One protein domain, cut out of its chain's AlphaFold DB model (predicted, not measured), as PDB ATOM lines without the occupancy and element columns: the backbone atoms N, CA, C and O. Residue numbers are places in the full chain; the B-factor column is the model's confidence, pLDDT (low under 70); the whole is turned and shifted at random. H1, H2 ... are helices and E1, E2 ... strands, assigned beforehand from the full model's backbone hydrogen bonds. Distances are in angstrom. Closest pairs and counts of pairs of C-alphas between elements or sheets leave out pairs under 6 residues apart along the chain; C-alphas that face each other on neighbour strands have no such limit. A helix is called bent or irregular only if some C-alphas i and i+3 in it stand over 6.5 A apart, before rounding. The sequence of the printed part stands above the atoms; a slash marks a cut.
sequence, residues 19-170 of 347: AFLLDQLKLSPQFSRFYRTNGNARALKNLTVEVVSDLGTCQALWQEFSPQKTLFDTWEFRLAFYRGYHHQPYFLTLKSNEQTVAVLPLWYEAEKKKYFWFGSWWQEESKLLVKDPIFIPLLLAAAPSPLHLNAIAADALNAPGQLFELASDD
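AT A GLANCE: This is residues 19 to 170 of the 347 residues of the protein "Acetyltransf_6 domain-containing protein" of uncultured bacterium (UniProt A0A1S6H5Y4). A strongly twisted sheet of four strands forms the core, with H4 packed over one face and H6 over the other. H5 lies at one end of the long axis, the small helices H1, H2 and H3 at the other, and E5 runs beside E4. The printed part has 152 residues, in the order H1 H2 H3 E1 H4 H5 E2 E3 E4 H6 E5 H7; the sheet, E1 - E2 - E3 - E4, is antiparallel and the class is mixed, helices and strands. It is compact, with a radius of gyration of the C-alphas of 15.2 A and spans of 46 by 33 by 30 A.

IN THESE COORDINATES: Find C-alpha 21 at (49.164, -14.085, 29.145), where H1, residues 21 to 24, begins; H2, residues 29 to 37, 11.9 A, and H3, residues 41 to 44, follow. E1 runs over residues 47 to 52, 16.2 A, then come H4, residues 55 to 65, 15.2 A, and H5, residues 75 to 85, 15.4 A. Look next for E2, residues 88 to 96, 25.5 A, E3, residues 99 to 109, 28.7 A, which bends by 62 degrees at residue 102, and E4, residues 114 to 117, 10.4 A. H6, residues 133 to 142, 15.0 A, is irregular, with C-alphas 134 and 137 7.0 A apart. E5, residues 148 to 153, 14.6 A, leads to H7, residues 154 to 158, which ends at C-alpha 158 (49.227, -24.272, 6.752).

HOW THE PARTS SIT: E2, E3 and E4 form a meander, each strand the antiparallel neighbour of the one before. Look for N 50 and O 93 at 3.1 A between E1 and E2, N 92 and O 104 at 3.1 A between E2 and E3, and N 107 and O 116 at 2.9 A between E3 and E4. H4, height 9.1 A, and H6, height 8.1 A, are on opposite faces: three layers, helices on both faces of a sheet. The closest C-alphas of H4 and E3 are those of Leu 61 and Val 103, 7.3 A; of H6 and E3, Ala 102 and Phe 135, 6.7 A. H4 and H5, a helical hairpin, only just touch, with 3 pairs of C-alphas within 8 A, the closest Gln 59 and Trp 75 at 6.8 A. H2 and H3 touch only at the corner, and only just, with 3 such pairs, the closest Tyr 35 and Ala 41 at 5.2 A. H1 only grazes the sheet, with residues 21 to 22. E5 pairs with no named strand; its closest C-alpha to E4 is His 148 to Phe 116, 5.4 A. H6 and H7 are close but not clearly touching, Pro 133 and Asn 158 at 7.9 A. Every O i to N i+4 pair is within hydrogen-bond range in H2 and H4, but 6 of 7 in H5, 4 of 6 in H6 and 0 of 1 in H7, where 2 of 2 O i to N i+3 pairs are; H1 and H3 are too short for such a pair.

THE WHOLE: The C-alphas of Thr 37 and Gly 84, the two farthest apart, stand 46.8 A apart. The printed part has no cut, and the link from E4 to H6, residues 118 to 132, is long. Confidence is under 70 at residues 19 to 26 and 38 to 39.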
ATOM      1  N   ALA A  19      52.500  -8.773  31.286       40.25
ATOM      2  CA  ALA A  19      53.173  -9.976  30.778       40.25
ATOM      3  C   ALA A  19      52.655 -11.347  31.304       40.25
ATOM      4  O   ALA A  19      53.430 -12.288  31.445       40.25
ATOM      5  N   PHE A  20      51.360 -11.479  31.595       47.25
ATOM      6  CA  PHE A  20      50.741 -12.622  32.287       47.25
ATOM      7  C   PHE A  20      50.045 -13.640  31.372       47.25
ATOM      8  O   PHE A  20      49.438 -14.602  31.846       47.25
ATOM      9  N   LEU A  21      50.103 -13.443  30.057       50.88
ATOM     10  CA  LEU A  21      49.164 -14.085  29.145       50.88
ATOM     11  C   LEU A  21      49.313 -15.614  29.050       50.88
ATOM     12  O   LEU A  21      48.326 -16.327  28.908       50.88
ATOM     13  N   LEU A  22      50.533 -16.140  29.157       51.06
ATOM     14  CA  LEU A  22      50.785 -17.576  28.987       51.06
ATOM     15  C   LEU A  22      50.253 -18.438  30.126       51.06
ATOM     16  O   LEU A  22      49.710 -19.512  29.866       51.06
ATOM     17  N   ASP A  23      50.359 -17.949  31.358       52.03
ATOM     18  CA  ASP A  23      49.850 -18.659  32.531       52.03
ATOM     19  C   ASP A  23      48.315 -18.584  32.604       52.03
ATOM     20  O   ASP A  23      47.667 -19.493  33.125       52.03
ATOM     21  N   GLN A  24      47.712 -17.541  32.021       54.88
ATOM     22  CA  GLN A  24      46.258 -17.363  31.974       54.88
ATOM     23  C   GLN A  24      45.581 -18.088  30.808       54.88
ATOM     24  O   GLN A  24      44.460 -18.573  30.969       54.88
ATOM     25  N   LEU A  25      46.247 -18.217  29.653       63.00
ATOM     26  CA  LEU A  25      45.683 -18.882  28.473       63.00
ATOM     27  C   LEU A  25      45.443 -20.389  28.667       63.00
ATOM     28  O   LEU A  25      44.903 -21.022  27.761       63.00
ATOM     29  N   LYS A  26      45.827 -20.974  29.817       62.84
ATOM     30  CA  LYS A  26      45.735 -22.419  30.112       62.84
ATOM     31  C   LYS A  26      46.128 -23.255  28.891       62.84
ATOM     32  O   LYS A  26      45.427 -24.194  28.512       62.84
ATOM     33  N   LEU A  27      47.226 -22.862  28.239       70.38
ATOM     34  CA  LEU A  27      47.672 -23.511  27.017       70.38
ATOM     35  C   LEU A  27      47.867 -24.998  27.290       70.38
ATOM     36  O   LEU A  27      48.504 -25.378  28.276       70.38
ATOM     37  N   SER A  28      47.336 -25.840  26.405       74.62
ATOM     38  CA  SER A  28      47.500 -27.280  26.555       74.62
ATOM     39  C   SER A  28      48.999 -27.640  26.609       74.62
ATOM     40  O   SER A  28      49.849 -26.911  26.076       74.62
ATOM     41  N   PRO A  29      49.374 -28.776  27.221       79.38
ATOM     42  CA  PRO A  29      50.764 -29.232  27.223       79.38
ATOM     43  C   PRO A  29      51.375 -29.315  25.814       79.38
ATOM     44  O   PRO A  29      52.572 -29.084  25.647       79.38
ATOM     45  N   GLN A  30      50.549 -29.586  24.795       80.31
ATOM     46  CA  GLN A  30      50.948 -29.609  23.387       80.31
ATOM     47  C   GLN A  30      51.344 -28.215  22.878       80.31
ATOM     48  O   GLN A  30      52.419 -28.076  22.295       80.31
ATOM     49  N   PHE A  31      50.545 -27.179  23.169       81.88
ATOM     50  CA  PHE A  31      50.895 -25.783  22.878       81.88
ATOM     51  C   PHE A  31      52.203 -25.390  23.565       81.88
ATOM     52  O   PHE A  31      53.142 -24.923  22.921       81.88
ATOM     53  N   SER A  32      52.294 -25.632  24.877       78.12
ATOM     54  CA  SER A  32      53.489 -25.301  25.660       78.12
ATOM     55  C   SER A  32      54.743 -25.976  25.102       78.12
ATOM     56  O   SER A  32      55.798 -25.346  25.022       78.12
ATOM     57  N   ARG A  33      54.642 -27.241  24.675       83.50
ATOM     58  CA  ARG A  33      55.750 -27.961  24.041       83.50
ATOM     59  C   ARG A  33      56.133 -27.316  22.710       83.50
ATOM     60  O   ARG A  33      57.297 -26.968  22.550       83.50
ATOM     61  N   PHE A  34      55.170 -27.089  21.814       85.25
ATOM     62  CA  PHE A  34      55.412 -26.521  20.484       85.25
ATOM     63  C   PHE A  34      56.195 -25.198  20.528       85.25
ATOM     64  O   PHE A  34      57.166 -25.026  19.787       85.25
ATOM     65  N   TYR A  35      55.826 -24.280  21.425       84.50
ATOM     66  CA  TYR A  35      56.523 -22.997  21.534       84.50
ATOM     67  C   TYR A  35      57.863 -23.094  22.280       84.50
ATOM     68  O   TYR A  35      58.776 -22.333  21.975       84.50
ATOM     69  N   ARG A  36      58.035 -24.026  23.228       79.62
ATOM     70  CA  ARG A  36      59.289 -24.153  23.995       79.62
ATOM     71  C   ARG A  36      60.395 -24.894  23.243       79.62
ATOM     72  O   ARG A  36      61.556 -24.533  23.402       79.62
ATOM     73  N   THR A  37      60.071 -25.912  22.445       73.06
ATOM     74  CA  THR A  37      61.084 -26.821  21.870       73.06
ATOM     75  C   THR A  37      61.606 -26.409  20.494       73.06
ATOM     76  O   THR A  37      62.661 -26.884  20.094       73.06
ATOM     77  N   ASN A  38      60.920 -25.511  19.779       64.44
ATOM     78  CA  ASN A  38      61.197 -25.228  18.361       64.44
ATOM     79  C   ASN A  38      61.875 -23.865  18.105       64.44
ATOM     80  O   ASN A  38      61.709 -23.287  17.040       64.44
ATOM     81  N   GLY A  39      62.565 -23.275  19.091       69.12
ATOM     82  CA  GLY A  39      63.115 -21.906  18.974       69.12
ATOM     83  C   GLY A  39      62.057 -20.787  19.011       69.12
ATOM     84  O   GLY A  39      62.381 -19.601  19.056       69.12
ATOM     85  N   ASN A  40      60.787 -21.179  19.099       76.31
ATOM     86  CA  ASN A  40      59.590 -20.343  19.093       76.31
ATOM     87  C   ASN A  40      59.321 -19.628  20.425       76.31
ATOM     88  O   ASN A  40      58.418 -18.800  20.520       76.31
ATOM     89  N   ALA A  41      60.130 -19.890  21.456       75.44
ATOM     90  CA  ALA A  41      59.953 -19.321  22.788       75.44
ATOM     91  C   ALA A  41      60.079 -17.788  22.791       75.44
ATOM     92  O   ALA A  41      59.567 -17.119  23.684       75.44
ATOM     93  N   ARG A  42      60.732 -17.212  21.772       76.62
ATOM     94  CA  ARG A  42      60.790 -15.757  21.581       76.62
ATOM     95  C   ARG A  42      59.429 -15.155  21.241       76.62
ATOM     96  O   ARG A  42      59.153 -14.067  21.725       76.62
ATOM     97  N   ALA A  43      58.580 -15.866  20.493       74.69
ATOM     98  CA  ALA A  43      57.226 -15.414  20.148       74.69
ATOM     99  C   ALA A  43      56.320 -15.277  21.384       74.69
ATOM    100  O   ALA A  43      55.316 -14.576  21.357       74.69
ATOM    101  N   LEU A  44      56.694 -15.945  22.474       76.81
ATOM    102  CA  LEU A  44      56.002 -15.911  23.753       76.81
ATOM    103  C   LEU A  44      56.478 -14.782  24.677       76.81
ATOM    104  O   LEU A  44      55.771 -14.403  25.611       76.81
ATOM    105  N   LYS A  45      57.681 -14.251  24.451       77.06
ATOM    106  CA  LYS A  45      58.277 -13.254  25.336       77.06
ATOM    107  C   LYS A  45      57.582 -11.908  25.134       77.06
ATOM    108  O   LYS A  45      57.569 -11.391  24.024       77.06
ATOM    109  N   ASN A  46      57.065 -11.326  26.218       82.50
ATOM    110  CA  ASN A  46      56.368 -10.032  26.218       82.50
ATOM    111  C   ASN A  46      55.106  -9.995  25.336       82.50
ATOM    112  O   ASN A  46      54.732  -8.924  24.857       82.50
ATOM    113  N   LEU A  47      54.467 -11.148  25.112       87.88
ATOM    114  CA  LEU A  47      53.212 -11.210  24.374       87.88
ATOM    115  C   LEU A  47      52.054 -10.709  25.252       87.88
ATOM    116  O   LEU A  47      51.851 -11.215  26.359       87.88
ATOM    117  N   THR A  48      51.281  -9.749  24.755       89.88
ATOM    118  CA  THR A  48      50.073  -9.226  25.408       89.88
ATOM    119  C   THR A  48      48.868  -9.303  24.473       89.88
ATOM    120  O   THR A  48      49.016  -9.380  23.252       89.88
ATOM    121  N   VAL A  49      47.669  -9.320  25.060       92.00
ATOM    122  CA  VAL A  49      46.389  -9.271  24.345       92.00
ATOM    123  C   VAL A  49      45.726  -7.944  24.640       92.00
ATOM    124  O   VAL A  49      45.664  -7.516  25.791       92.00
ATOM    125  N   GLU A  50      45.171  -7.337  23.606       94.12
ATOM    126  CA  GLU A  50      44.358  -6.134  23.724       94.12
ATOM    127  C   GLU A  50      43.122  -6.257  22.837       94.12
ATOM    128  O   GLU A  50      43.171  -6.876  21.775       94.12
ATOM    129  N   VAL A  51      42.014  -5.662  23.276       96.62
ATOM    130  CA  VAL A  51      40.782  -5.557  22.494       96.62
ATOM    131  C   VAL A  51      40.598  -4.111  22.070       96.62
ATOM    132  O   VAL A  51      40.534  -3.215  22.910       96.62
ATOM    133  N   VAL A  52      40.461  -3.902  20.765       97.50
ATOM    134  CA  VAL A  52      40.187  -2.601  20.162       97.50
ATOM    135  C   VAL A  52      38.743  -2.576  19.662       97.50
ATOM    136  O   VAL A  52      38.314  -3.464  18.928       97.50
ATOM    137  N   SER A  53      37.991  -1.547  20.049       96.88
ATOM    138  CA  SER A  53      36.602  -1.345  19.597       96.88
ATOM    139  C   SER A  53      36.375  -0.011  18.881       96.88
ATOM    140  O   SER A  53      35.324   0.181  18.272       96.88
ATOM    141  N   ASP A  54      37.340   0.909  18.937       97.12
ATOM    142  CA  ASP A  54      37.290   2.158  18.179       97.12
ATOM    143  C   ASP A  54      37.443   1.873  16.680       97.12
ATOM    144  O   ASP A  54      38.412   1.244  16.253       97.12
ATOM    145  N   LEU A  55      36.494   2.343  15.869       97.69
ATOM    146  CA  LEU A  55      36.456   2.034  14.438       97.69
ATOM    147  C   LEU A  55      37.650   2.594  13.669       97.69
ATOM    148  O   LEU A  55      38.088   1.952  12.718       97.69
ATOM    149  N   GLY A  56      38.167   3.766  14.052       98.31
ATOM    150  CA  GLY A  56      39.328   4.363  13.389       98.31
ATOM    151  C   GLY A  56      40.570   3.495  13.573       98.31
ATOM    152  O   GLY A  56      41.274   3.178  12.616       98.31
ATOM    153  N   THR A  57      40.775   3.017  14.797       98.19
ATOM    154  CA  THR A  57      41.862   2.095  15.134       98.19
ATOM    155  C   THR A  57      41.648   0.711  14.509       98.19
ATOM    156  O   THR A  57      42.586   0.136  13.961       98.19
ATOM    157  N   CYS A  58      40.413   0.194  14.500       98.69
ATOM    158  CA  CYS A  58      40.074  -1.058  13.809       98.69
ATOM    159  C   CYS A  58      40.379  -0.977  12.307       98.69
ATOM    160  O   CYS A  58      40.926  -1.920  11.740       98.69
ATOM    161  N   GLN A  59      40.067   0.155  11.667       98.31
ATOM    162  CA  GLN A  59      40.381   0.393  10.260       98.31
ATOM    163  C   GLN A  59      41.891   0.390  10.013       98.31
ATOM    164  O   GLN A  59      42.343  -0.245   9.063       98.31
ATOM    165  N   ALA A  60      42.668   1.071  10.858       98.50
ATOM    166  CA  ALA A  60      44.123   1.105  10.731       98.50
ATOM    167  C   ALA A  60      44.734  -0.304  10.855       98.50
ATOM    168  O   ALA A  60      45.538  -0.704  10.017       98.50
ATOM    169  N   LEU A  61      44.276  -1.089  11.838       98.44
ATOM    170  CA  LEU A  61      44.668  -2.492  12.000       98.44
ATOM    171  C   LEU A  61      44.275  -3.339  10.784       98.44
ATOM    172  O   LEU A  61      45.067  -4.140  10.297       98.44
ATOM    173  N   TRP A  62      43.061  -3.154  10.262       98.06
ATOM    174  CA  TRP A  62      42.620  -3.854   9.059       98.06
ATOM    175  C   TRP A  62      43.514  -3.526   7.862       98.06
ATOM    176  O   TRP A  62      43.911  -4.425   7.133       98.06
ATOM    177  N   GLN A  63      43.862  -2.256   7.657       97.44
ATOM    178  CA  GLN A  63      44.725  -1.831   6.552       97.44
ATOM    179  C   GLN A  63      46.153  -2.373   6.668       97.44
ATOM    180  O   GLN A  63      46.749  -2.703   5.647       97.44
ATOM    181  N   GLU A  64      46.684  -2.484   7.887       97.88
ATOM    182  CA  GLU A  64      48.018  -3.043   8.134       97.88
ATOM    183  C   GLU A  64      48.077  -4.550   7.840       97.88
ATOM    184  O   GLU A  64      49.069  -5.023   7.289       97.88
ATOM    185  N   PHE A  65      47.038  -5.305   8.205       97.75
ATOM    186  CA  PHE A  65      47.094  -6.767   8.173       97.75
ATOM    187  C   PHE A  65      46.288  -7.432   7.051       97.75
ATOM    188  O   PHE A  65      46.519  -8.607   6.755       97.75
ATOM    189  N   SER A  66      45.317  -6.738   6.456       96.06
ATOM    190  CA  SER A  66      44.484  -7.310   5.399       96.06
ATOM    191  C   SER A  66      45.344  -7.680   4.188       96.06
ATOM    192  O   SER A  66      46.143  -6.861   3.726       96.06
ATOM    193  N   PRO A  67      45.164  -8.883   3.616       94.38
ATOM    194  CA  PRO A  67      45.909  -9.301   2.434       94.38
ATOM    195  C   PRO A  67      45.436  -8.579   1.164       94.38
ATOM    196  O   PRO A  67      46.136  -8.650   0.155       94.38
ATOM    197  N   GLN A  68      44.263  -7.928   1.200       94.94
ATOM    198  CA  GLN A  68      43.655  -7.207   0.076       94.94
ATOM    199  C   GLN A  68      43.612  -8.048  -1.214       94.94
ATOM    200  O   GLN A  68      44.038  -7.589  -2.272       94.94
ATOM    201  N   LYS A  69      43.150  -9.305  -1.118       95.25
ATOM    202  CA  LYS A  69      43.093 -10.250  -2.252       95.25
ATOM    203  C   LYS A  69      41.682 -10.457  -2.783       95.25
ATOM    204  O   LYS A  69      41.509 -10.774  -3.956       95.25
ATOM    205  N   THR A  70      40.677 -10.301  -1.931       96.62
ATOM    206  CA  THR A  70      39.269 -10.508  -2.276       96.62
ATOM    207  C   THR A  70      38.435  -9.276  -1.939       96.62
ATOM    208  O   THR A  70      38.856  -8.398  -1.185       96.62
ATOM    209  N   LEU A  71      37.205  -9.228  -2.457       97.94
ATOM    210  CA  LEU A  71      36.223  -8.209  -2.079       97.94
ATOM    211  C   LEU A  71      36.045  -8.125  -0.552       97.94
ATOM    212  O   LEU A  71      35.949  -7.032   0.013       97.94
ATOM    213  N   PHE A  72      36.047  -9.283   0.108       97.62
ATOM    214  CA  PHE A  72      35.834  -9.441   1.545       97.62
ATOM    215  C   PHE A  72      37.022  -8.969   2.392       97.62
ATOM    216  O   PHE A  72      36.865  -8.767   3.597       97.62
ATOM    217  N   ASP A  73      38.180  -8.737   1.769       97.12
ATOM    218  CA  ASP A  73      39.364  -8.140   2.392       97.12
ATOM    219  C   ASP A  73      39.319  -6.603   2.394       97.12
ATOM    220  O   ASP A  73      40.183  -5.953   2.994       97.12
ATOM    221  N   THR A  74      38.337  -5.989   1.725       97.19
ATOM    222  CA  THR A  74      38.199  -4.528   1.694       97.19
ATOM    223  C   THR A  74      37.497  -4.013   2.948       97.19
ATOM    224  O   THR A  74      36.472  -4.541   3.390       97.19
ATOM    225  N   TRP A  75      38.044  -2.939   3.523       97.44
ATOM    226  CA  TRP A  75      37.469  -2.325   4.719       97.44
ATOM    227  C   TRP A  75      36.054  -1.813   4.456       97.44
ATOM    228  O   TRP A  75      35.153  -2.028   5.259       97.44
ATOM    229  N   GLU A  76      35.834  -1.155   3.318       97.50
ATOM    230  CA  GLU A  76      34.558  -0.531   2.981       97.50
ATOM    231  C   GLU A  76      33.442  -1.563   2.835       97.50
ATOM    232  O   GLU A  76      32.313  -1.301   3.258       97.50
ATOM    233  N   PHE A  77      33.748  -2.744   2.296       97.88
ATOM    234  CA  PHE A  77      32.758  -3.803   2.179       97.88
ATOM    235  C   PHE A  77      32.353  -4.325   3.561       97.88
ATOM    236  O   PHE A  77      31.167  -4.368   3.871       97.88
ATOM    237  N   ARG A  78      33.311  -4.593   4.457       97.69
ATOM    238  CA  ARG A  78      33.036  -4.993   5.853       97.69
ATOM    239  C   ARG A  78      32.300  -3.895   6.634       97.69
ATOM    240  O   ARG A  78      31.327  -4.161   7.346       97.69
ATOM    241  N   LEU A  79      32.706  -2.638   6.440       97.94
ATOM    242  CA  LEU A  79      32.096  -1.456   7.048       97.94
ATOM    243  C   LEU A  79      30.634  -1.278   6.621       97.94
ATOM    244  O   LEU A  79      29.822  -0.809   7.419       97.94
ATOM    245  N   ALA A  80      30.268  -1.653   5.391       98.31
ATOM    246  CA  ALA A  80      28.882  -1.603   4.936       98.31
ATOM    247  C   ALA A  80      27.956  -2.447   5.821       98.31
ATOM    248  O   ALA A  80      26.871  -1.999   6.191       98.31
ATOM    249  N   PHE A  81      28.412  -3.636   6.216       98.44
ATOM    250  CA  PHE A  81      27.659  -4.528   7.091       98.44
ATOM    251  C   PHE A  81      27.648  -3.993   8.518       98.44
ATOM    252  O   PHE A  81      26.589  -3.962   9.135       98.44
ATOM    253  N   TYR A  82      28.763  -3.453   9.018       98.31
ATOM    254  CA  TYR A  82      28.755  -2.742  10.302       98.31
ATOM    255  C   TYR A  82      27.730  -1.602  10.337       98.31
ATOM    256  O   TYR A  82      26.999  -1.476  11.312       98.31
ATOM    257  N   ARG A  83      27.600  -0.816   9.264       98.12
ATOM    258  CA  ARG A  83      26.593   0.253   9.179       98.12
ATOM    259  C   ARG A  83      25.153  -0.251   9.056       98.12
ATOM    260  O   ARG A  83      24.238   0.514   9.316       98.12
ATOM    261  N   GLY A  84      24.945  -1.496   8.630       97.94
ATOM    262  CA  GLY A  84      23.619  -2.115   8.624       97.94
ATOM    263  C   GLY A  84      23.236  -2.701   9.984       97.94
ATOM    264  O   GLY A  84      22.105  -2.533  10.431       97.94
ATOM    265  N   TYR A  85      24.182  -3.381  10.637       98.12
ATOM    266  CA  TYR A  85      23.930  -4.180  11.839       98.12
ATOM    267  C   TYR A  85      24.263  -3.478  13.159       98.12
ATOM    268  O   TYR A  85      23.608  -3.738  14.163       98.12
ATOM    269  N   HIS A  86      25.275  -2.609  13.169       96.88
ATOM    270  CA  HIS A  86      25.775  -1.895  14.348       96.88
ATOM    271  C   HIS A  86      26.179  -2.793  15.532       96.88
ATOM    272  O   HIS A  86      26.084  -2.387  16.689       96.88
ATOM    273  N   HIS A  87      26.658  -4.009  15.259       97.81
ATOM    274  CA  HIS A  87      27.231  -4.877  16.289       97.81
ATOM    275  C   HIS A  87      28.531  -4.298  16.860       97.81
ATOM    276  O   HIS A  87      29.277  -3.614  16.159       97.81
ATOM    277  N   GLN A  88      28.805  -4.582  18.135       97.00
ATOM    278  CA  GLN A  88      29.948  -4.026  18.863       97.00
ATOM    279  C   GLN A  88      31.268  -4.561  18.276       97.00
ATOM    280  O   GLN A  88      31.485  -5.774  18.344       97.00
ATOM    281  N   PRO A  89      32.168  -3.712  17.737       98.25
ATOM    282  CA  PRO A  89      33.469  -4.162  17.252       98.25
ATOM    283  C   PRO A  89      34.319  -4.748  18.385       98.25
ATOM    284  O   PRO A  89      34.336  -4.220  19.499       98.25
ATOM    285  N   TYR A  90      35.029  -5.834  18.097       98.12
ATOM    286  CA  TYR A  90      35.891  -6.546  19.038       98.12
ATOM    287  C   TYR A  90      37.137  -7.037  18.291       98.12
ATOM    288  O   TYR A  90      37.241  -8.193  17.895       98.12
ATOM    289  N   PHE A  91      38.085  -6.144  18.018       98.44
ATOM    290  CA  PHE A  91      39.332  -6.513  17.352       98.44
ATOM    291  C   PHE A  91      40.305  -7.003  18.417       98.44
ATOM    292  O   PHE A  91      40.924  -6.208  19.120       98.44
ATOM    293  N   LEU A  92      40.408  -8.323  18.558       98.06
ATOM    294  CA  LEU A  92      41.390  -8.945  19.437       98.06
ATOM    295  C   LEU A  92      42.763  -8.846  18.778       98.06
ATOM    296  O   LEU A  92      42.937  -9.271  17.641       98.06
ATOM    297  N   THR A  93      43.747  -8.326  19.491       97.25
ATOM    298  CA  THR A  93      45.108  -8.154  18.986       97.25
ATOM    299  C   THR A  93      46.101  -8.896  19.861       97.25
ATOM    300  O   THR A  93      45.916  -8.981  21.077       97.25
ATOM    301  N   LEU A  94      47.160  -9.420  19.244       95.19
ATOM    302  CA  LEU A  94      48.361  -9.858  19.950       95.19
ATOM    303  C   LEU A  94      49.469  -8.840  19.713       95.19
ATOM    304  O   LEU A  94      49.741  -8.485  18.562       95.19
ATOM    305  N   LYS A  95      50.137  -8.412  20.781       93.81
ATOM    306  CA  LYS A  95      51.276  -7.491  20.730       93.81
ATOM    307  C   LYS A  95      52.526  -8.144  21.294       93.81
ATOM    308  O   LYS A  95      52.465  -8.800  22.323       93.81
ATOM    309  N   SER A  96      53.662  -7.937  20.635       90.62
ATOM    310  CA  SER A  96      54.986  -8.366  21.088       90.62
ATOM    311  C   SER A  96      55.916  -7.158  21.084       90.62
ATOM    312  O   SER A  96      56.214  -6.618  20.021       90.62
ATOM    313  N   ASN A  97      56.397  -6.747  22.263       86.00
ATOM    314  CA  ASN A  97      57.205  -5.530  22.442       86.00
ATOM    315  C   ASN A  97      56.532  -4.288  21.815       86.00
ATOM    316  O   ASN A  97      57.130  -3.620  20.976       86.00
ATOM    317  N   GLU A  98      55.270  -4.028  22.173       85.06
ATOM    318  CA  GLU A  98      54.415  -2.941  21.647       85.06
ATOM    319  C   GLU A  98      54.010  -3.042  20.166       85.06
ATOM    320  O   GLU A  98      53.076  -2.366  19.735       85.06
ATOM    321  N   GLN A  99      54.635  -3.919  19.379       93.19
ATOM    322  CA  GLN A  99      54.245  -4.140  17.993       93.19
ATOM    323  C   GLN A  99      53.077  -5.126  17.910       93.19
ATOM    324  O   GLN A  99      53.183  -6.258  18.386       93.19
ATOM    325  N   THR A 100      51.991  -4.749  17.235       96.38
ATOM    326  CA  THR A 100      50.925  -5.696  16.884       96.38
ATOM    327  C   THR A 100      51.473  -6.747  15.921       96.38
ATOM    328  O   THR A 100      52.063  -6.413  14.889       96.38
ATOM    329  N   VAL A 101      51.292  -8.024  16.254       96.56
ATOM    330  CA  VAL A 101      51.753  -9.181  15.463       96.56
ATOM    331  C   VAL A 101      50.609 -10.035  14.925       96.56
ATOM    332  O   VAL A 101      50.814 -10.801  13.983       96.56
ATOM    333  N   ALA A 102      49.405  -9.880  15.477       97.19
ATOM    334  CA  ALA A 102      48.197 -10.539  15.002       97.19
ATOM    335  C   ALA A 102      46.941  -9.735  15.352       97.19
ATOM    336  O   ALA A 102      46.912  -9.039  16.370       97.19
ATOM    337  N   VAL A 103      45.902  -9.882  14.535       98.25
ATOM    338  CA  VAL A 103      44.576  -9.290  14.713       98.25
ATOM    339  C   VAL A 103      43.521 -10.340  14.366       98.25
ATOM    340  O   VAL A 103      43.585 -10.993  13.329       98.25
ATOM    341  N   LEU A 104      42.513 -10.499  15.216       98.19
ATOM    342  CA  LEU A 104      41.301 -11.246  14.913       98.19
ATOM    343  C   LEU A 104      40.138 -10.244  14.873       98.19
ATOM    344  O   LEU A 104      39.677  -9.800  15.930       98.19
ATOM    345  N   PRO A 105      39.702  -9.825  13.671       98.31
ATOM    346  CA  PRO A 105      38.665  -8.817  13.518       98.31
ATOM    347  C   PRO A 105      37.291  -9.434  13.785       98.31
ATOM    348  O   PRO A 105      36.705 -10.077  12.912       98.31
ATOM    349  N   LEU A 106      36.768  -9.237  14.995       98.62
ATOM    350  CA  LEU A 106      35.459  -9.740  15.399       98.62
ATOM    351  C   LEU A 106      34.464  -8.608  15.635       98.62
ATOM    352  O   LEU A 106      34.808  -7.428  15.759       98.62
ATOM    353  N   TRP A 107      33.206  -9.000  15.766       98.19
ATOM    354  CA  TRP A 107      32.200  -8.235  16.481       98.19
ATOM    355  C   TRP A 107      31.398  -9.144  17.414       98.19
ATOM    356  O   TRP A 107      31.443 -10.371  17.301       98.19
ATOM    357  N   TYR A 108      30.668  -8.547  18.351       98.19
ATOM    358  CA  TYR A 108      29.763  -9.276  19.233       98.19
ATOM    359  C   TYR A 108      28.304  -9.066  18.825       98.19
ATOM    360  O   TYR A 108      27.809  -7.935  18.795       98.19
ATOM    361  N   GLU A 109      27.601 -10.166  18.558       97.19
ATOM    362  CA  GLU A 109      26.167 -10.161  18.274       97.19
ATOM    363  C   GLU A 109      25.391 -10.439  19.568       97.19
ATOM    364  O   GLU A 109      25.225 -11.593  19.968       97.19
ATOM    365  N   ALA A 110      24.898  -9.385  20.227       96.31
ATOM    366  CA  ALA A 110      24.210  -9.492  21.521       96.31
ATOM    367  C   ALA A 110      22.979 -10.416  21.485       96.31
ATOM    368  O   ALA A 110      22.744 -11.167  22.429       96.31
ATOM    369  N   GLU A 111      22.237 -10.413  20.373       95.19
ATOM    370  CA  GLU A 111      21.061 -11.272  20.155       95.19
ATOM    371  C   GLU A 111      21.416 -12.765  20.193       95.19
ATOM    372  O   GLU A 111      20.664 -13.568  20.738       95.19
ATOM    373  N   LYS A 112      22.590 -13.134  19.663       95.62
ATOM    374  CA  LYS A 112      23.084 -14.520  19.634       95.62
ATOM    375  C   LYS A 112      24.027 -14.850  20.787       95.62
ATOM    376  O   LYS A 112      24.409 -16.005  20.946       95.62
ATOM    377  N   LYS A 113      24.432 -13.837  21.559       96.94
ATOM    378  CA  LYS A 113      25.465 -13.910  22.601       96.94
ATOM    379  C   LYS A 113      26.750 -14.594  22.118       96.94
ATOM    380  O   LYS A 113      27.341 -15.389  22.844       96.94
ATOM    381  N   LYS A 114      27.158 -14.303  20.882       97.56
ATOM    382  CA  LYS A 114      28.230 -15.011  20.172       97.56
ATOM    383  C   LYS A 114      29.077 -14.029  19.357       97.56
ATOM    384  O   LYS A 114      28.578 -12.998  18.900       97.56
ATOM    385  N   TYR A 115      30.357 -14.350  19.209       98.38
ATOM    386  CA  TYR A 115      31.318 -13.594  18.413       98.38
ATOM    387  C   TYR A 115      31.405 -14.150  16.993       98.38
ATOM    388  O   TYR A 115      31.452 -15.364  16.797       98.38
ATOM    389  N   PHE A 116      31.464 -13.244  16.021       98.38
ATOM    390  CA  PHE A 116      31.589 -13.546  14.594       98.38
ATOM    391  C   PHE A 116      32.628 -12.628  13.962       98.38
ATOM    392  O   PHE A 116      33.042 -11.641  14.575       98.38
ATOM    393  N   TRP A 117      32.999 -12.910  12.714       98.12
ATOM    394  CA  TRP A 117      33.774 -11.986  11.897       98.12
ATOM    395  C   TRP A 117      33.165 -10.581  11.887       98.12
ATOM    396  O   TRP A 117      31.956 -10.401  11.712       98.12
ATOM    397  N   PHE A 118      34.020  -9.564  11.993       98.44
ATOM    398  CA  PHE A 118      33.612  -8.198  11.699       98.44
ATOM    399  C   PHE A 118      33.046  -8.132  10.273       98.44
ATOM    400  O   PHE A 118      33.634  -8.669   9.332       98.44
ATOM    401  N   GLY A 119      31.888  -7.496  10.104       96.19
ATOM    402  CA  GLY A 119      31.198  -7.437   8.813       96.19
ATOM    403  C   GLY A 119      30.258  -8.617   8.524       96.19
ATOM    404  O   GLY A 119      29.709  -8.682   7.426       96.19
ATOM    405  N   SER A 120      29.985  -9.480   9.505       95.06
ATOM    406  CA  SER A 120      29.046 -10.620   9.489       95.06
ATOM    407  C   SER A 120      29.621 -11.945   9.002       95.06
ATOM    408  O   SER A 120      30.655 -11.993   8.344       95.06
ATOM    409  N   TRP A 121      28.878 -13.015   9.290       92.94
ATOM    410  CA  TRP A 121      29.109 -14.375   8.799       92.94
ATOM    411  C   TRP A 121      28.981 -14.517   7.272       92.94
ATOM    412  O   TRP A 121      29.368 -15.528   6.718       92.94
ATOM    413  N   TRP A 122      28.455 -13.514   6.560       95.06
ATOM    414  CA  TRP A 122      28.280 -13.576   5.098       95.06
ATOM    415  C   TRP A 122      29.592 -13.396   4.310       95.06
ATOM    416  O   TRP A 122      29.594 -13.379   3.087       95.06
ATOM    417  N   GLN A 123      30.698 -13.131   4.996       95.44
ATOM    418  CA  GLN A 123      31.945 -12.719   4.368       95.44
ATOM    419  C   GLN A 123      32.840 -13.932   4.122       95.44
ATOM    420  O   GLN A 123      33.159 -14.646   5.071       95.44
ATOM    421  N   GLU A 124      33.303 -14.109   2.886       96.31
ATOM    422  CA  GLU A 124      33.981 -15.341   2.477       96.31
ATOM    423  C   GLU A 124      35.500 -15.215   2.388       96.31
ATOM    424  O   GLU A 124      36.047 -14.110   2.387       96.31
ATOM    425  N   GLU A 125      36.182 -16.360   2.284       95.62
ATOM    426  CA  GLU A 125      37.648 -16.457   2.224       95.62
ATOM    427  C   GLU A 125      38.335 -15.663   3.350       95.62
ATOM    428  O   GLU A 125      39.419 -15.097   3.177       95.62
ATOM    429  N   SER A 126      37.690 -15.618   4.520       95.81
ATOM    430  CA  SER A 126      38.172 -14.880   5.681       95.81
ATOM    431  C   SER A 126      39.510 -15.459   6.146       95.81
ATOM    432  O   SER A 126      39.720 -16.676   6.157       95.81
ATOM    433  N   LYS A 127      40.439 -14.578   6.532       93.94
ATOM    434  CA  LYS A 127      41.800 -14.961   6.924       93.94
ATOM    435  C   LYS A 127      42.096 -14.632   8.373       93.94
ATOM    436  O   LYS A 127      41.638 -13.627   8.914       93.94
ATOM    437  N   LEU A 128      42.946 -15.457   8.973       94.88
ATOM    438  CA  LEU A 128      43.549 -15.178  10.270       94.88
ATOM    439  C   LEU A 128      44.693 -14.185  10.059       94.88
ATOM    440  O   LEU A 128      45.719 -14.517   9.467       94.88
ATOM    441  N   LEU A 129      44.482 -12.943  10.493       96.50
ATOM    442  CA  LEU A 129      45.357 -11.827  10.163       96.50
ATOM    443  C   LEU A 129      46.579 -11.810  11.092       96.50
ATOM    444  O   LEU A 129      46.524 -11.327  12.221       96.50
ATOM    445  N   VAL A 130      47.697 -12.357  10.622       95.56
ATOM    446  CA  VAL A 130      48.950 -12.473  11.385       95.56
ATOM    447  C   VAL A 130      50.147 -12.036  10.544       95.56
ATOM    448  O   VAL A 130      50.154 -12.221   9.330       95.56
ATOM    449  N   LYS A 131      51.189 -11.497  11.186       94.12
ATOM    450  CA  LYS A 131      52.482 -11.232  10.521       94.12
ATOM    451  C   LYS A 131      53.302 -12.501  10.308       94.12
ATOM    452  O   LYS A 131      54.067 -12.583   9.355       94.12
ATOM    453  N   ASP A 132      53.133 -13.474  11.198       92.06
ATOM    454  CA  ASP A 132      53.783 -14.778  11.134       92.06
ATOM    455  C   ASP A 132      52.758 -15.869  11.512       92.06
ATOM    456  O   ASP A 132      52.115 -15.750  12.565       92.06
ATOM    457  N   PRO A 133      52.580 -16.926  10.689       91.75
ATOM    458  CA  PRO A 133      51.686 -18.055  10.969       91.75
ATOM    459  C   PRO A 133      51.867 -18.693  12.349       91.75
ATOM    460  O   PRO A 133      50.920 -19.265  12.889       91.75
ATOM    461  N   ILE A 134      53.046 -18.563  12.963       90.38
ATOM    462  CA  ILE A 134      53.314 -19.020  14.329       90.38
ATOM    463  C   ILE A 134      52.357 -18.429  15.376       90.38
ATOM    464  O   ILE A 134      52.155 -19.037  16.428       90.38
ATOM    465  N   PHE A 135      51.756 -17.265  15.116       91.62
ATOM    466  CA  PHE A 135      50.823 -16.616  16.039       91.62
ATOM    467  C   PHE A 135      49.380 -17.104  15.895       91.62
ATOM    468  O   PHE A 135      48.573 -16.824  16.779       91.62
ATOM    469  N   ILE A 136      49.044 -17.855  14.841       93.19
ATOM    470  CA  ILE A 136      47.675 -18.326  14.597       93.19
ATOM    471  C   ILE A 136      47.125 -19.132  15.787       93.19
ATOM    472  O   ILE A 136      46.059 -18.768  16.293       93.19
ATOM    473  N   PRO A 137      47.826 -20.165  16.304       90.69
ATOM    474  CA  PRO A 137      47.314 -20.915  17.444       90.69
ATOM    475  C   PRO A 137      47.079 -20.039  18.679       90.69
ATOM    476  O   PRO A 137      46.079 -20.208  19.371       90.69
ATOM    477  N   LEU A 138      47.979 -19.087  18.954       90.44
ATOM    478  CA  LEU A 138      47.852 -18.170  20.094       90.44
ATOM    479  C   LEU A 138      46.661 -17.224  19.926       90.44
ATOM    480  O   LEU A 138      45.959 -16.958  20.897       90.44
ATOM    481  N   LEU A 139      46.412 -16.755  18.703       93.69
ATOM    482  CA  LEU A 139      45.295 -15.872  18.389       93.69
ATOM    483  C   LEU A 139      43.952 -16.572  18.641       93.69
ATOM    484  O   LEU A 139      43.090 -16.016  19.316       93.69
ATOM    485  N   LEU A 140      43.798 -17.814  18.170       93.69
ATOM    486  CA  LEU A 140      42.594 -18.624  18.402       93.69
ATOM    487  C   LEU A 140      42.452 -19.044  19.877       93.69
ATOM    488  O   LEU A 140      41.357 -19.009  20.450       93.69
ATOM    489  N   ALA A 141      43.563 -19.366  20.546       91.19
ATOM    490  CA  ALA A 141      43.567 -19.659  21.979       91.19
ATOM    491  C   ALA A 141      43.126 -18.446  22.820       91.19
ATOM    492  O   ALA A 141      42.387 -18.622  23.787       91.19
ATOM    493  N   ALA A 142      43.508 -17.228  22.425       92.88
ATOM    494  CA  ALA A 142      43.101 -15.981  23.074       92.88
ATOM    495  C   ALA A 142      41.697 -15.496  22.675       92.88
ATOM    496  O   ALA A 142      41.138 -14.632  23.353       92.88
ATOM    497  N   ALA A 143      41.119 -16.036  21.599       95.25
ATOM    498  CA  ALA A 143      39.804 -15.629  21.120       95.25
ATOM    499  C   ALA A 143      38.705 -15.841  22.179       95.25
ATOM    500  O   ALA A 143      38.774 -16.812  22.947       95.25
ATOM    501  N   PRO A 144      37.697 -14.951  22.242       95.06
ATOM    502  CA  PRO A 144      36.586 -15.100  23.177       95.06
ATOM    503  C   PRO A 144      35.733 -16.332  22.827       95.06
ATOM    504  O   PRO A 144      35.905 -16.930  21.770       95.06
ATOM    505  N   SER A 145      34.812 -16.712  23.711       94.56
ATOM    506  CA  SER A 145      33.826 -17.783  23.489       94.56
ATOM    507  C   SER A 145      32.458 -17.311  24.014       94.56
ATOM    508  O   SER A 145      32.435 -16.582  25.015       94.56
ATOM    509  N   PRO A 146      31.325 -17.664  23.373       97.50
ATOM    510  CA  PRO A 146      31.203 -18.496  22.171       97.50
ATOM    511  C   PRO A 146      31.648 -17.788  20.888       97.50
ATOM    512  O   PRO A 146      31.296 -16.627  20.667       97.50
ATOM    513  N   LEU A 147      32.361 -18.491  20.016       97.44
ATOM    514  CA  LEU A 147      32.913 -17.975  18.762       97.44
ATOM    515  C   LEU A 147      32.483 -18.839  17.580       97.44
ATOM    516  O   LEU A 147      32.451 -20.063  17.679       97.44
ATOM    517  N   HIS A 148      32.195 -18.193  16.454       97.75
ATOM    518  CA  HIS A 148      31.959 -18.864  15.184       97.75
ATOM    519  C   HIS A 148      32.642 -18.099  14.049       97.75
ATOM    520  O   HIS A 148      32.300 -16.948  13.765       97.75
ATOM    521  N   LEU A 149      33.616 -18.750  13.421       97.81
ATOM    522  CA  LEU A 149      34.397 -18.235  12.305       97.81
ATOM    523  C   LEU A 149      34.198 -19.156  11.103       97.81
ATOM    524  O   LEU A 149      34.870 -20.176  11.003       97.81
ATOM    525  N   ASN A 150      33.279 -18.808  10.214       97.56
ATOM    526  CA  ASN A 150      33.017 -19.552   8.983       97.56
ATOM    527  C   ASN A 150      33.882 -19.055   7.819       97.56
ATOM    528  O   ASN A 150      34.611 -18.062   7.958       97.56
ATOM    529  N   ALA A 151      33.760 -19.726   6.677       97.31
ATOM    530  CA  ALA A 151      34.299 -19.298   5.398       97.31
ATOM    531  C   ALA A 151      35.812 -19.030   5.382       97.31
ATOM    532  O   ALA A 151      36.312 -18.147   4.677       97.31
ATOM    533  N   ILE A 152      36.564 -19.754   6.205       96.94
ATOM    534  CA  ILE A 152      38.007 -19.598   6.334       96.94
ATOM    535  C   ILE A 152      38.680 -20.161   5.084       96.94
ATOM    536  O   ILE A 152      38.410 -21.291   4.674       96.94
ATOM    537  N   ALA A 153      39.583 -19.384   4.488       94.31
ATOM    538  CA  ALA A 153      40.352 -19.824   3.330       94.31
ATOM    539  C   ALA A 153      41.315 -20.979   3.676       94.31
ATOM    540  O   ALA A 153      41.878 -21.056   4.770       94.31
ATOM    541  N   ALA A 154      41.560 -21.865   2.705       90.62
ATOM    542  CA  ALA A 154      42.388 -23.061   2.885       90.62
ATOM    543  C   ALA A 154      43.846 -22.781   3.294       90.62
ATOM    544  O   ALA A 154      44.510 -23.658   3.843       90.62
ATOM    545  N   ASP A 155      44.366 -21.573   3.050       85.00
ATOM    546  CA  ASP A 155      45.724 -21.210   3.455       85.00
ATOM    547  C   ASP A 155      45.907 -21.193   4.983       85.00
ATOM    548  O   ASP A 155      47.029 -21.401   5.452       85.00
ATOM    549  N   ALA A 156      44.820 -21.073   5.755       79.25
ATOM    550  CA  ALA A 156      44.823 -21.222   7.210       79.25
ATOM    551  C   ALA A 156      45.223 -22.633   7.688       79.25
ATOM    552  O   ALA A 156      45.732 -22.775   8.802       79.25
ATOM    553  N   LEU A 157      45.066 -23.669   6.852       80.06
ATOM    554  CA  LEU A 157      45.488 -25.041   7.173       80.06
ATOM    555  C   LEU A 157      47.009 -25.199   7.270       80.06
ATOM    556  O   LEU A 157      47.495 -26.154   7.870       80.06
ATOM    557  N   ASN A 158      47.767 -24.255   6.709       80.50
ATOM    558  CA  ASN A 158      49.227 -24.272   6.752       80.50
ATOM    559  C   ASN A 158      49.789 -23.761   8.091       80.50
ATOM    560  O   ASN A 158      50.999 -23.559   8.214       80.50
ATOM    561  N   ALA A 159      48.935 -23.519   9.094       79.44
ATOM    562  CA  ALA A 159      49.374 -23.071  10.406       79.44
ATOM    563  C   ALA A 159      50.294 -24.117  11.070       79.44
ATOM    564  O   ALA A 159      49.966 -25.308  11.136       79.44
ATOM    565  N   PRO A 160      51.454 -23.695  11.597       76.62
ATOM    566  CA  PRO A 160      52.435 -24.621  12.130       76.62
ATOM    567  C   PRO A 160      51.929 -25.288  13.415       76.62
ATOM    568  O   PRO A 160      51.301 -24.667  14.272       76.62
ATOM    569  N   GLY A 161      52.236 -26.579  13.551       72.75
ATOM    570  CA  GLY A 161      51.937 -27.368  14.745       72.75
ATOM    571  C   GLY A 161      50.514 -27.925  14.845       72.75
ATOM    572  O   GLY A 161      50.288 -28.689  15.779       72.75
ATOM    573  N   GLN A 162      49.596 -27.577  13.922       73.88
ATOM    574  CA  GLN A 162      48.204 -28.076  13.870       73.88
ATOM    575  C   GLN A 162      47.546 -28.160  15.259       73.88
ATOM    576  O   GLN A 162      47.027 -29.187  15.684       73.88
ATOM    577  N   LEU A 163      47.641 -27.067  16.012       84.38
ATOM    578  CA  LEU A 163      47.214 -27.006  17.413       84.38
ATOM    579  C   LEU A 163      45.711 -26.720  17.584       84.38
ATOM    580  O   LEU A 163      45.244 -26.473  18.694       84.38
ATOM    581  N   PHE A 164      44.969 -26.697  16.485       87.00
ATOM    582  CA  PHE A 164      43.539 -26.449  16.420       87.00
ATOM    583  C   PHE A 164      42.970 -27.206  15.222       87.00
ATOM    584  O   PHE A 164      43.696 -27.513  14.273       87.00
ATOM    585  N   GLU A 165      41.674 -27.489  15.272       89.50
ATOM    586  CA  GLU A 165      40.959 -28.180  14.207       89.50
ATOM    587  C   GLU A 165      40.069 -27.188  13.467       89.50
ATOM    588  O   GLU A 165      39.407 -26.350  14.082       89.50
ATOM    589  N   LEU A 166      40.076 -27.282  12.141       92.75
ATOM    590  CA  LEU A 166      39.117 -26.609  11.280       92.75
ATOM    591  C   LEU A 166      38.204 -27.680  10.688       92.75
ATOM    592  O   LEU A 166      38.696 -28.658  10.121       92.75
ATOM    593  N   ALA A 167      36.893 -27.503  10.820       95.88
ATOM    594  CA  ALA A 167      35.929 -28.364  10.148       95.88
ATOM    595  C   ALA A 167      35.693 -27.864   8.717       95.88
ATOM    596  O   ALA A 167      35.910 -26.687   8.421       95.88
ATOM    597  N   SER A 168      35.260 -28.753   7.824       96.75
ATOM    598  CA  SER A 168      34.816 -28.349   6.489       96.75
ATOM    599  C   SER A 168      33.586 -27.450   6.586       96.75
ATOM    600  O   SER A 168      32.692 -27.715   7.391       96.75
ATOM    601  N   ASP A 169      33.545 -26.432   5.739       97.19
ATOM    602  CA  ASP A 169      32.405 -25.535   5.560       97.19
ATOM    603  C   ASP A 169      31.812 -25.699   4.153       97.19
ATOM    604  O   ASP A 169      32.342 -26.453   3.325       97.19
ATOM    605  N   ASP A 170      30.720 -24.992   3.871       95.88
ATOM    606  CA  ASP A 170      30.182 -24.897   2.520       95.88
ATOM    607  C   ASP A 170      31.235 -24.294   1.573       95.88
ATOM    608  O   ASP A 170      31.840 -23.260   1.866       95.88
TER     609      ASP A 170